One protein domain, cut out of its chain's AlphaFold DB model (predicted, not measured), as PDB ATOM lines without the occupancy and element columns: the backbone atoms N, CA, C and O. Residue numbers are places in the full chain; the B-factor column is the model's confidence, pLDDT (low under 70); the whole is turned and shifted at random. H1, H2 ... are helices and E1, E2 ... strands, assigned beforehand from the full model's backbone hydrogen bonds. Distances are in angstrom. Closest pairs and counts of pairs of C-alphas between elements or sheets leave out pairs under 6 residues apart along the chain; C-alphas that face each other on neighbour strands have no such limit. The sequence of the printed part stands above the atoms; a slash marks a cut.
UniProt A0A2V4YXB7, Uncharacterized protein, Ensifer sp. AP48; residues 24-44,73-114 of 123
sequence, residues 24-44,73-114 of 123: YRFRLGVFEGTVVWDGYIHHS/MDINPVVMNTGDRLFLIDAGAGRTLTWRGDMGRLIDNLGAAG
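Overview. This is residues 24 to 44 and 73 to 114 of the 123 residues of an uncharacterized protein of Ensifer sp. AP48 (UniProt A0A2V4YXB7). A long, narrow strip of antiparallel strands: two hairpins, E1 with E2 and E5 with E6, lie side by side in a twisted four-stranded sheet, and its two inner strands reach on at one end into a small two-stranded sheet, E3 with E4. After E6 a long loop runs out toward the E3 and E4 end and folds back to a short helix, H1, which only grazes the larger sheet. The 63 printed residues hold six named strands and then one named helix, E1 E2 E3 E4 E5 E6 H1, with sheet orders E1 - E2 - E5 - E6 and E3 - E4, all antiparallel, in the class mixed, helices and strands. The whole is elongated, spanning 39 by 22 by 16 A, yet only just compact, close to loose, with a radius of gyration of the C-alphas of 12.8 A.

Arrangement. Begin at the inner strands E2, residues 31 to 36, and E5, residues 78 to 81, where N 34 and O 79 are 2.8 A apart, within hydrogen-bond range. Beside E2 find the edge strand E1, residues 24 to 28, its hairpin partner, with N 26 and O 33 at 2.8 A. Beside E5 find the other edge strand, E6, residues 86 to 89, its hairpin partner, with N 80 and O 87 at 2.8 A. From edge to edge the strands' lines turn by 70 degrees; the sheet is strongly twisted, but only just, with C-alphas up to 4.0 A off its best plane. E2 runs on into E3, residues 39 to 43, across a break of 2 residues at 62 degrees. E4, residues 73 to 75, runs on into E5 across a break of 2 residues at 38 degrees. E3 and E4 are antiparallel neighbours, with N 41 and O 73 at 2.9 A. H1, residues 106 to 112, only grazes the four-stranded sheet; its closest C-alphas to E2 are those of Asn 109 and Val 36, 6.3 A apart. In H1 every O i to N i+4 pair is within hydrogen-bond range.

Along the chain. Find C-alpha 31 at (127.870, 114.456, 50.257); from there E2, the longest strand by residues, runs 16.1 A to C-alpha 36. E1 starts at C-alpha 24 at (141.067, 114.767, 55.484) and measures 13.0 A; E3 measures 13.9 A. E4, E5 and E6 are shorter. H1 runs 9.7 A to C-alpha 112 at (140.224, 119.756, 65.140).

Size, cuts and confidence. The two C-alphas farthest apart, those of Ser 44 and Asp 84, are 42.3 A apart. Residues 45 to 72 are cut out, and C-alphas 44 and 73 are 11.0 A apart across the cut. Of the links printed whole, the one from E6 to H1, residues 90 to 105, is long and the others are tight. Mean pLDDT of the printed part is 93.4, and no printed residue is under 70.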
ATOM      1  N   TYR A  24     141.133 114.373  56.885       97.44
ATOM      2  CA  TYR A  24     141.067 114.767  55.484       97.44
ATOM      3  C   TYR A  24     139.619 114.816  55.004       97.44
ATOM      4  O   TYR A  24     138.864 113.859  55.188       97.44
ATOM      5  N   ARG A  25     139.228 115.930  54.379       97.38
ATOM      6  CA  ARG A  25     137.863 116.160  53.890       97.38
ATOM      7  C   ARG A  25     137.791 116.016  52.381       97.38
ATOM      8  O   ARG A  25     138.635 116.529  51.653       97.38
ATOM      9  N   PHE A  26     136.752 115.338  51.921       97.94
ATOM     10  CA  PHE A  26     136.519 115.031  50.522       97.94
ATOM     11  C   PHE A  26     135.037 115.169  50.174       97.94
ATOM     12  O   PHE A  26     134.165 115.208  51.040       97.94
ATOM     13  N   ARG A  27     134.751 115.230  48.874       98.25
ATOM     14  CA  ARG A  27     133.384 115.211  48.349       98.25
ATOM     15  C   ARG A  27     133.074 113.856  47.732       98.25
ATOM     16  O   ARG A  27     133.905 113.307  47.013       98.25
ATOM     17  N   LEU A  28     131.855 113.376  47.949       97.44
ATOM     18  CA  LEU A  28     131.283 112.214  47.270       97.44
ATOM     19  C   LEU A  28     129.936 112.625  46.667       97.44
ATOM     20  O   LEU A  28     128.898 112.585  47.326       97.44
ATOM     21  N   GLY A  29     129.966 113.102  45.420       97.88
ATOM     22  CA  GLY A  29     128.803 113.728  44.791       97.88
ATOM     23  C   GLY A  29     128.332 114.952  45.586       97.88
ATOM     24  O   GLY A  29     129.055 115.949  45.708       97.88
ATOM     25  N   VAL A  30     127.116 114.875  46.129       97.69
ATOM     26  CA  VAL A  30     126.525 115.930  46.971       97.69
ATOM     27  C   VAL A  30     126.926 115.825  48.444       97.69
ATOM     28  O   VAL A  30     126.788 116.808  49.166       97.69
ATOM     29  N   PHE A  31     127.460 114.681  48.875       98.00
ATOM     30  CA  PHE A  31     127.870 114.456  50.257       98.00
ATOM     31  C   PHE A  31     129.280 114.970  50.523       98.00
ATOM     32  O   PHE A  31     130.132 115.031  49.629       98.00
ATOM     33  N   GLU A  32     129.533 115.290  51.785       98.38
ATOM     34  CA  GLU A  32     130.860 115.608  52.294       98.38
ATOM     35  C   GLU A  32     131.311 114.498  53.242       98.38
ATOM     36  O   GLU A  32     130.607 114.152  54.187       98.38
ATOM     37  N   GLY A  33     132.482 113.929  52.980       98.06
ATOM     38  CA  GLY A  33     133.115 112.950  53.851       98.06
ATOM     39  C   GLY A  33     134.328 113.554  54.543       98.06
ATOM     40  O   GLY A  33     135.061 114.346  53.953       98.06
ATOM     41  N   THR A  34     134.565 113.181  55.794       98.25
ATOM     42  CA  THR A  34     135.809 113.486  56.501       98.25
ATOM     43  C   THR A  34     136.373 112.206  57.098       98.25
ATOM     44  O   THR A  34     135.770 111.628  57.998       98.25
ATOM     45  N   VAL A  35     137.527 111.764  56.598       98.12
ATOM     46  CA  VAL A  35     138.315 110.705  57.240       98.12
ATOM     47  C   VAL A  35     139.017 111.316  58.443       98.12
ATOM     48  O   VAL A  35     139.602 112.393  58.324       98.12
ATOM     49  N   VAL A  36     138.954 110.650  59.590       97.75
ATOM     50  CA  VAL A  36     139.552 111.109  60.843       97.75
ATOM     51  C   VAL A  36     140.478 110.021  61.355       97.75
ATOM     52  O   VAL A  36     140.061 108.888  61.543       97.75
ATOM     53  N   TRP A  37     141.736 110.365  61.575       96.88
ATOM     54  CA  TRP A  37     142.751 109.440  62.050       96.88
ATOM     55  C   TRP A  37     142.604 109.246  63.559       96.88
ATOM     56  O   TRP A  37     142.699 110.205  64.330       96.88
ATOM     57  N   ASP A  38     142.368 108.015  64.003       95.50
ATOM     58  CA  ASP A  38     142.368 107.663  65.427       95.50
ATOM     59  C   ASP A  38     143.778 107.335  65.937       95.50
ATOM     60  O   ASP A  38     144.009 107.327  67.143       95.50
ATOM     61  N   GLY A  39     144.725 107.107  65.030       93.31
ATOM     62  CA  GLY A  39     146.058 106.612  65.337       93.31
ATOM     63  C   GLY A  39     146.383 105.364  64.525       93.31
ATOM     64  O   GLY A  39     145.751 105.089  63.503       93.31
ATOM     65  N   TYR A  40     147.347 104.592  65.011       92.94
ATOM     66  CA  TYR A  40     147.828 103.394  64.337       92.94
ATOM     67  C   TYR A  40     147.964 102.213  65.294       92.94
ATOM     68  O   TYR A  40     148.178 102.363  66.497       92.94
ATOM     69  N   ILE A  41     147.896 101.020  64.714       92.00
ATOM     70  CA  ILE A  41     148.280  99.762  65.342       92.00
ATOM     71  C   ILE A  41     149.227  99.012  64.412       92.00
ATOM     72  O   ILE A  41     149.069  99.017  63.193       92.00
ATOM     73  N   HIS A  42     150.219  98.343  64.985       91.44
ATOM     74  CA  HIS A  42     151.121  97.482  64.232       91.44
ATOM     75  C   HIS A  42     150.832  96.016  64.526       91.44
ATOM     76  O   HIS A  42     150.535  95.631  65.661       91.44
ATOM     77  N   HIS A  43     150.940  95.184  63.493       91.25
ATOM     78  CA  HIS A  43     150.875  93.734  63.633       91.25
ATOM     79  C   HIS A  43     152.148  93.081  63.104       91.25
ATOM     80  O   HIS A  43     152.748  93.571  62.152       91.25
ATOM     81  N   SER A  44     152.546  91.952  63.692       91.25
ATOM     82  CA  SER A  44     153.549  91.083  63.072       91.25
ATOM     83  C   SER A  44     152.983  90.469  61.791       91.25
ATOM     84  O   SER A  44     151.789  90.179  61.722       91.25
ATOM     85  N   MET A  73     149.166  99.717  60.157       93.12
ATOM     86  CA  MET A  73     147.715  99.828  60.006       93.12
ATOM     87  C   MET A  73     147.206 101.086  60.703       93.12
ATOM     88  O   MET A  73     147.252 101.197  61.929       93.12
ATOM     89  N   ASP A  74     146.688 102.017  59.911       94.50
ATOM     90  CA  ASP A  74     145.999 103.200  60.414       94.50
ATOM     91  C   ASP A  74     144.530 102.894  60.719       94.50
ATOM     92  O   ASP A  74     143.855 102.172  59.981       94.50
ATOM     93  N   ILE A  75     144.020 103.491  61.794       95.31
ATOM     94  CA  ILE A  75     142.611 103.407  62.179       95.31
ATOM     95  C   ILE A  75     141.926 104.690  61.700       95.31
ATOM     96  O   ILE A  75     142.159 105.772  62.240       95.31
ATOM     97  N   ASN A  76     141.080 104.556  60.676       97.12
ATOM     98  CA  ASN A  76     140.531 105.681  59.913       97.12
ATOM     99  C   ASN A  76     138.989 105.714  59.902       97.12
ATOM    100  O   ASN A  76     138.388 105.457  58.855       97.12
ATOM    101  N   PRO A  77     138.323 106.031  61.029       97.69
ATOM    102  CA  PRO A  77     136.892 106.317  61.038       97.69
ATOM    103  C   PRO A  77     136.507 107.413  60.045       97.69
ATOM    104  O   PRO A  77     137.284 108.330  59.754       97.69
ATOM    105  N   VAL A  78     135.273 107.351  59.548       98.12
ATOM    106  CA  VAL A  78     134.766 108.313  58.563       98.12
ATOM    107  C   VAL A  78     133.495 108.963  59.071       98.12
ATOM    108  O   VAL A  78     132.553 108.291  59.486       98.12
ATOM    109  N   VAL A  79     133.448 110.288  58.980       97.94
ATOM    110  CA  VAL A  79     132.222 111.055  59.169       97.94
ATOM    111  C   VAL A  79     131.639 111.418  57.810       97.94
ATOM    112  O   VAL A  79     132.312 112.053  57.002       97.94
ATOM    113  N   MET A  80     130.383 111.054  57.567       98.06
ATOM    114  CA  MET A  80     129.647 111.392  56.350       98.06
ATOM    115  C   MET A  80     128.533 112.389  56.661       98.06
ATOM    116  O   MET A  80     127.637 112.103  57.455       98.06
ATOM    117  N   ASN A  81     128.577 113.545  56.008       97.50
ATOM    118  CA  ASN A  81     127.547 114.571  56.050       97.50
ATOM    119  C   ASN A  81     126.689 114.498  54.776       97.50
ATOM    120  O   ASN A  81     127.180 114.736  53.668       97.50
ATOM    121  N   THR A  82     125.405 114.180  54.944       97.44
ATOM    122  CA  THR A  82     124.422 114.094  53.850       97.44
ATOM    123  C   THR A  82     123.666 115.401  53.606       97.44
ATOM    124  O   THR A  82     122.844 115.472  52.697       97.44
ATOM    125  N   GLY A  83     123.943 116.440  54.396       95.88
ATOM    126  CA  GLY A  83     123.247 117.727  54.401       95.88
ATOM    127  C   GLY A  83     122.173 117.814  55.486       95.88
ATOM    128  O   GLY A  83     122.065 118.840  56.152       95.88
ATOM    129  N   ASP A  84     121.422 116.734  55.710       96.31
ATOM    130  CA  ASP A  84     120.391 116.629  56.753       96.31
ATOM    131  C   ASP A  84     120.848 115.825  57.980       96.31
ATOM    132  O   ASP A  84     120.266 115.945  59.062       96.31
ATOM    133  N   ARG A  85     121.881 114.987  57.822       95.62
ATOM    134  CA  ARG A  85     122.388 114.081  58.854       95.62
ATOM    135  C   ARG A  85     123.905 113.990  58.824       95.62
ATOM    136  O   ARG A  85     124.556 114.213  57.803       95.62
ATOM    137  N   LEU A  86     124.443 113.598  59.974       95.69
ATOM    138  CA  LEU A  86     125.843 113.262  60.166       95.69
ATOM    139  C   LEU A  86     125.938 111.809  60.637       95.69
ATOM    140  O   LEU A  86     125.329 111.446  61.643       95.69
ATOM    141  N   PHE A  87     126.695 110.989  59.918       96.88
ATOM    142  CA  PHE A  87     126.941 109.589  60.256       96.88
ATOM    143  C   PHE A  87     128.405 109.401  60.617       96.88
ATOM    144  O   PHE A  87     129.274 109.827  59.861       96.88
ATOM    145  N   LEU A  88     128.673 108.741  61.740       97.00
ATOM    146  CA  LEU A  88     130.002 108.254  62.085       97.00
ATOM    147  C   LEU A  88     130.070 106.758  61.758       97.00
ATOM    148  O   LEU A  88     129.259 105.979  62.257       97.00
ATOM    149  N   ILE A  89     131.016 106.386  60.902       97.75
ATOM    150  CA  ILE A  89     131.314 105.009  60.515       97.75
ATOM    151  C   ILE A  89     132.592 104.606  61.254       97.75
ATOM    152  O   ILE A  89     133.630 105.245  61.068       97.75
ATOM    153  N   ASP A  90     132.476 103.567  62.084       95.88
ATOM    154  CA  ASP A  90     133.424 103.165  63.132       95.88
ATOM    155  C   ASP A  90     133.674 104.221  64.221       95.88
ATOM    156  O   ASP A  90     133.446 105.413  64.051       95.88
ATOM    157  N   ALA A  91     134.138 103.777  65.390       93.50
ATOM    158  CA  ALA A  91     134.346 104.637  66.563       93.50
ATOM    159  C   ALA A  91     135.819 104.732  66.986       93.50
ATOM    160  O   ALA A  91     136.127 105.100  68.122       93.50
ATOM    161  N   GLY A  92     136.729 104.385  66.072       93.25
ATOM    162  CA  GLY A  92     138.129 104.166  66.406       93.25
ATOM    163  C   GLY A  92     138.246 103.057  67.443       93.25
ATOM    164  O   GLY A  92     137.389 102.174  67.533       93.25
ATOM    165  N   ALA A  93     139.294 103.110  68.245       92.62
ATOM    166  CA  ALA A  93     139.567 102.065  69.219       92.62
ATOM    167  C   ALA A  93     139.663 102.577  70.666       92.62
ATOM    168  O   ALA A  93     139.879 101.805  71.603       92.62
ATOM    169  N   GLY A  94     139.394 103.870  70.862       89.25
ATOM    170  CA  GLY A  94     139.309 104.494  72.175       89.25
ATOM    171  C   GLY A  94     140.650 104.530  72.909       89.25
ATOM    172  O   GLY A  94     141.698 104.181  72.378       89.25
ATOM    173  N   ARG A  95     140.623 104.987  74.165       85.69
ATOM    174  CA  ARG A  95     141.840 105.186  74.979       85.69
ATOM    175  C   ARG A  95     142.260 103.960  75.794       85.69
ATOM    176  O   ARG A  95     143.247 104.016  76.517       85.69
ATOM    177  N   THR A  96     141.491 102.876  75.739       81.31
ATOM    178  CA  THR A  96     141.718 101.672  76.553       81.31
ATOM    179  C   THR A  96     142.636 100.657  75.879       81.31
ATOM    180  O   THR A  96     143.226  99.822  76.562       81.31
ATOM    181  N   LEU A  97     142.786 100.720  74.556       78.81
ATOM    182  CA  LEU A  97     143.716  99.882  73.809       78.81
ATOM    183  C   LEU A  97     145.066 100.604  73.699       78.81
ATOM    184  O   LEU A  97     145.172 101.611  73.015       78.81
ATOM    185  N   THR A  98     146.092 100.111  74.402       75.00
ATOM    186  CA  THR A  98     147.406 100.792  74.509       75.00
ATOM    187  C   THR A  98     148.614  99.900  74.203       75.00
ATOM    188  O   THR A  98     149.756 100.320  74.363       75.00
ATOM    189  N   TRP A  99     148.401  98.645  73.801       73.50
ATOM    190  CA  TRP A  99     149.454  97.617  73.787       73.50
ATOM    191  C   TRP A  99     150.021  97.298  72.389       73.50
ATOM    192  O   TRP A  99     150.878  96.425  72.272       73.50
ATOM    193  N   ARG A 100     149.567  97.989  71.328       74.94
ATOM    194  CA  ARG A 100     149.994  97.748  69.926       74.94
ATOM    195  C   ARG A 100     150.246  98.995  69.072       74.94
ATOM    196  O   ARG A 100     150.489  98.865  67.874       74.94
ATOM    197  N   GLY A 101     150.199 100.185  69.657       82.75
ATOM    198  CA  GLY A 101     150.390 101.433  68.925       82.75
ATOM    199  C   GLY A 101     149.915 102.644  69.715       82.75
ATOM    200  O   GLY A 101     149.555 102.523  70.888       82.75
ATOM    201  N   ASP A 102     149.941 103.801  69.058       88.75
ATOM    202  CA  ASP A 102     149.430 105.066  69.585       88.75
ATOM    203  C   ASP A 102     148.117 105.409  68.874       88.75
ATOM    204  O   ASP A 102     148.074 105.578  67.654       88.75
ATOM    205  N   MET A 103     147.040 105.454  69.652       90.69
ATOM    206  CA  MET A 103     145.652 105.411  69.199       90.69
ATOM    207  C   MET A 103     144.721 106.141  70.177       90.69
ATOM    208  O   MET A 103     145.158 106.638  71.216       90.69
ATOM    209  N   GLY A 104     143.426 106.238  69.855       92.44
ATOM    210  CA  GLY A 104     142.452 106.966  70.673       92.44
ATOM    211  C   GLY A 104     142.447 108.482  70.436       92.44
ATOM    212  O   GLY A 104     142.011 109.245  71.307       92.44
ATOM    213  N   ARG A 105     142.939 108.927  69.274       93.25
ATOM    214  CA  ARG A 105     143.007 110.335  68.848       93.25
ATOM    215  C   ARG A 105     141.728 110.821  68.164       93.25
ATOM    216  O   ARG A 105     141.620 112.015  67.884       93.25
ATOM    217  N   LEU A 106     140.743 109.947  67.929       94.50
ATOM    218  CA  LEU A 106     139.520 110.268  67.187       94.50
ATOM    219  C   LEU A 106     138.811 111.517  67.726       94.50
ATOM    220  O   LEU A 106     138.492 112.415  66.956       94.50
ATOM    221  N   ILE A 107     138.586 111.609  69.040       93.44
ATOM    222  CA  ILE A 107     137.874 112.751  69.643       93.44
ATOM    223  C   ILE A 107     138.653 114.058  69.452       93.44
ATOM    224  O   ILE A 107     138.067 115.085  69.110       93.44
ATOM    225  N   ASP A 108     139.974 114.025  69.622       92.25
ATOM    226  CA  ASP A 108     140.815 115.210  69.456       92.25
ATOM    227  C   ASP A 108     140.814 115.679  67.990       92.25
ATOM    228  O   ASP A 108     140.636 116.871  67.715       92.25
ATOM    229  N   ASN A 109     140.895 114.741  67.040       94.94
ATOM    230  CA  ASN A 109     140.872 115.044  65.608       94.94
ATOM    231  C   ASN A 109     139.472 115.418  65.081       94.94
ATOM    232  O   ASN A 109     139.374 116.290  64.218       94.94
ATOM    233  N   LEU A 110     138.380 114.876  65.636       94.88
ATOM    234  CA  LEU A 110     137.007 115.341  65.369       94.88
ATOM    235  C   LEU A 110     136.816 116.798  65.813       94.88
ATOM    236  O   LEU A 110     136.176 117.588  65.112       94.88
ATOM    237  N   GLY A 111     137.384 117.162  66.967       93.19
ATOM    238  CA  GLY A 111     137.402 118.540  67.452       93.19
ATOM    239  C   GLY A 111     138.204 119.456  66.526       93.19
ATOM    240  O   GLY A 111     137.720 120.523  66.149       93.19
ATOM    241  N   ALA A 112     139.392 119.019  66.094       92.56
ATOM    242  CA  ALA A 112     140.224 119.756  65.140       92.56
ATOM    243  C   ALA A 112     139.569 119.916  63.755       92.56
ATOM    244  O   ALA A 112     139.825 120.900  63.065       92.56
ATOM    245  N   ALA A 113     138.705 118.980  63.355       93.31
ATOM    246  CA  ALA A 113     137.938 119.045  62.111       93.31
ATOM    247  C   ALA A 113     136.668 119.914  62.199       93.31
ATOM    248  O   ALA A 113     135.953 120.063  61.202       93.31
ATOM    249  N   GLY A 114     136.370 120.464  63.383       91.88
ATOM    250  CA  GLY A 114     135.200 121.304  63.639       91.88
ATOM    251  C   GLY A 114     133.877 120.540  63.735       91.88
ATOM    252  O   GLY A 114     132.822 121.153  63.611       91.88
TER     253      GLY A 114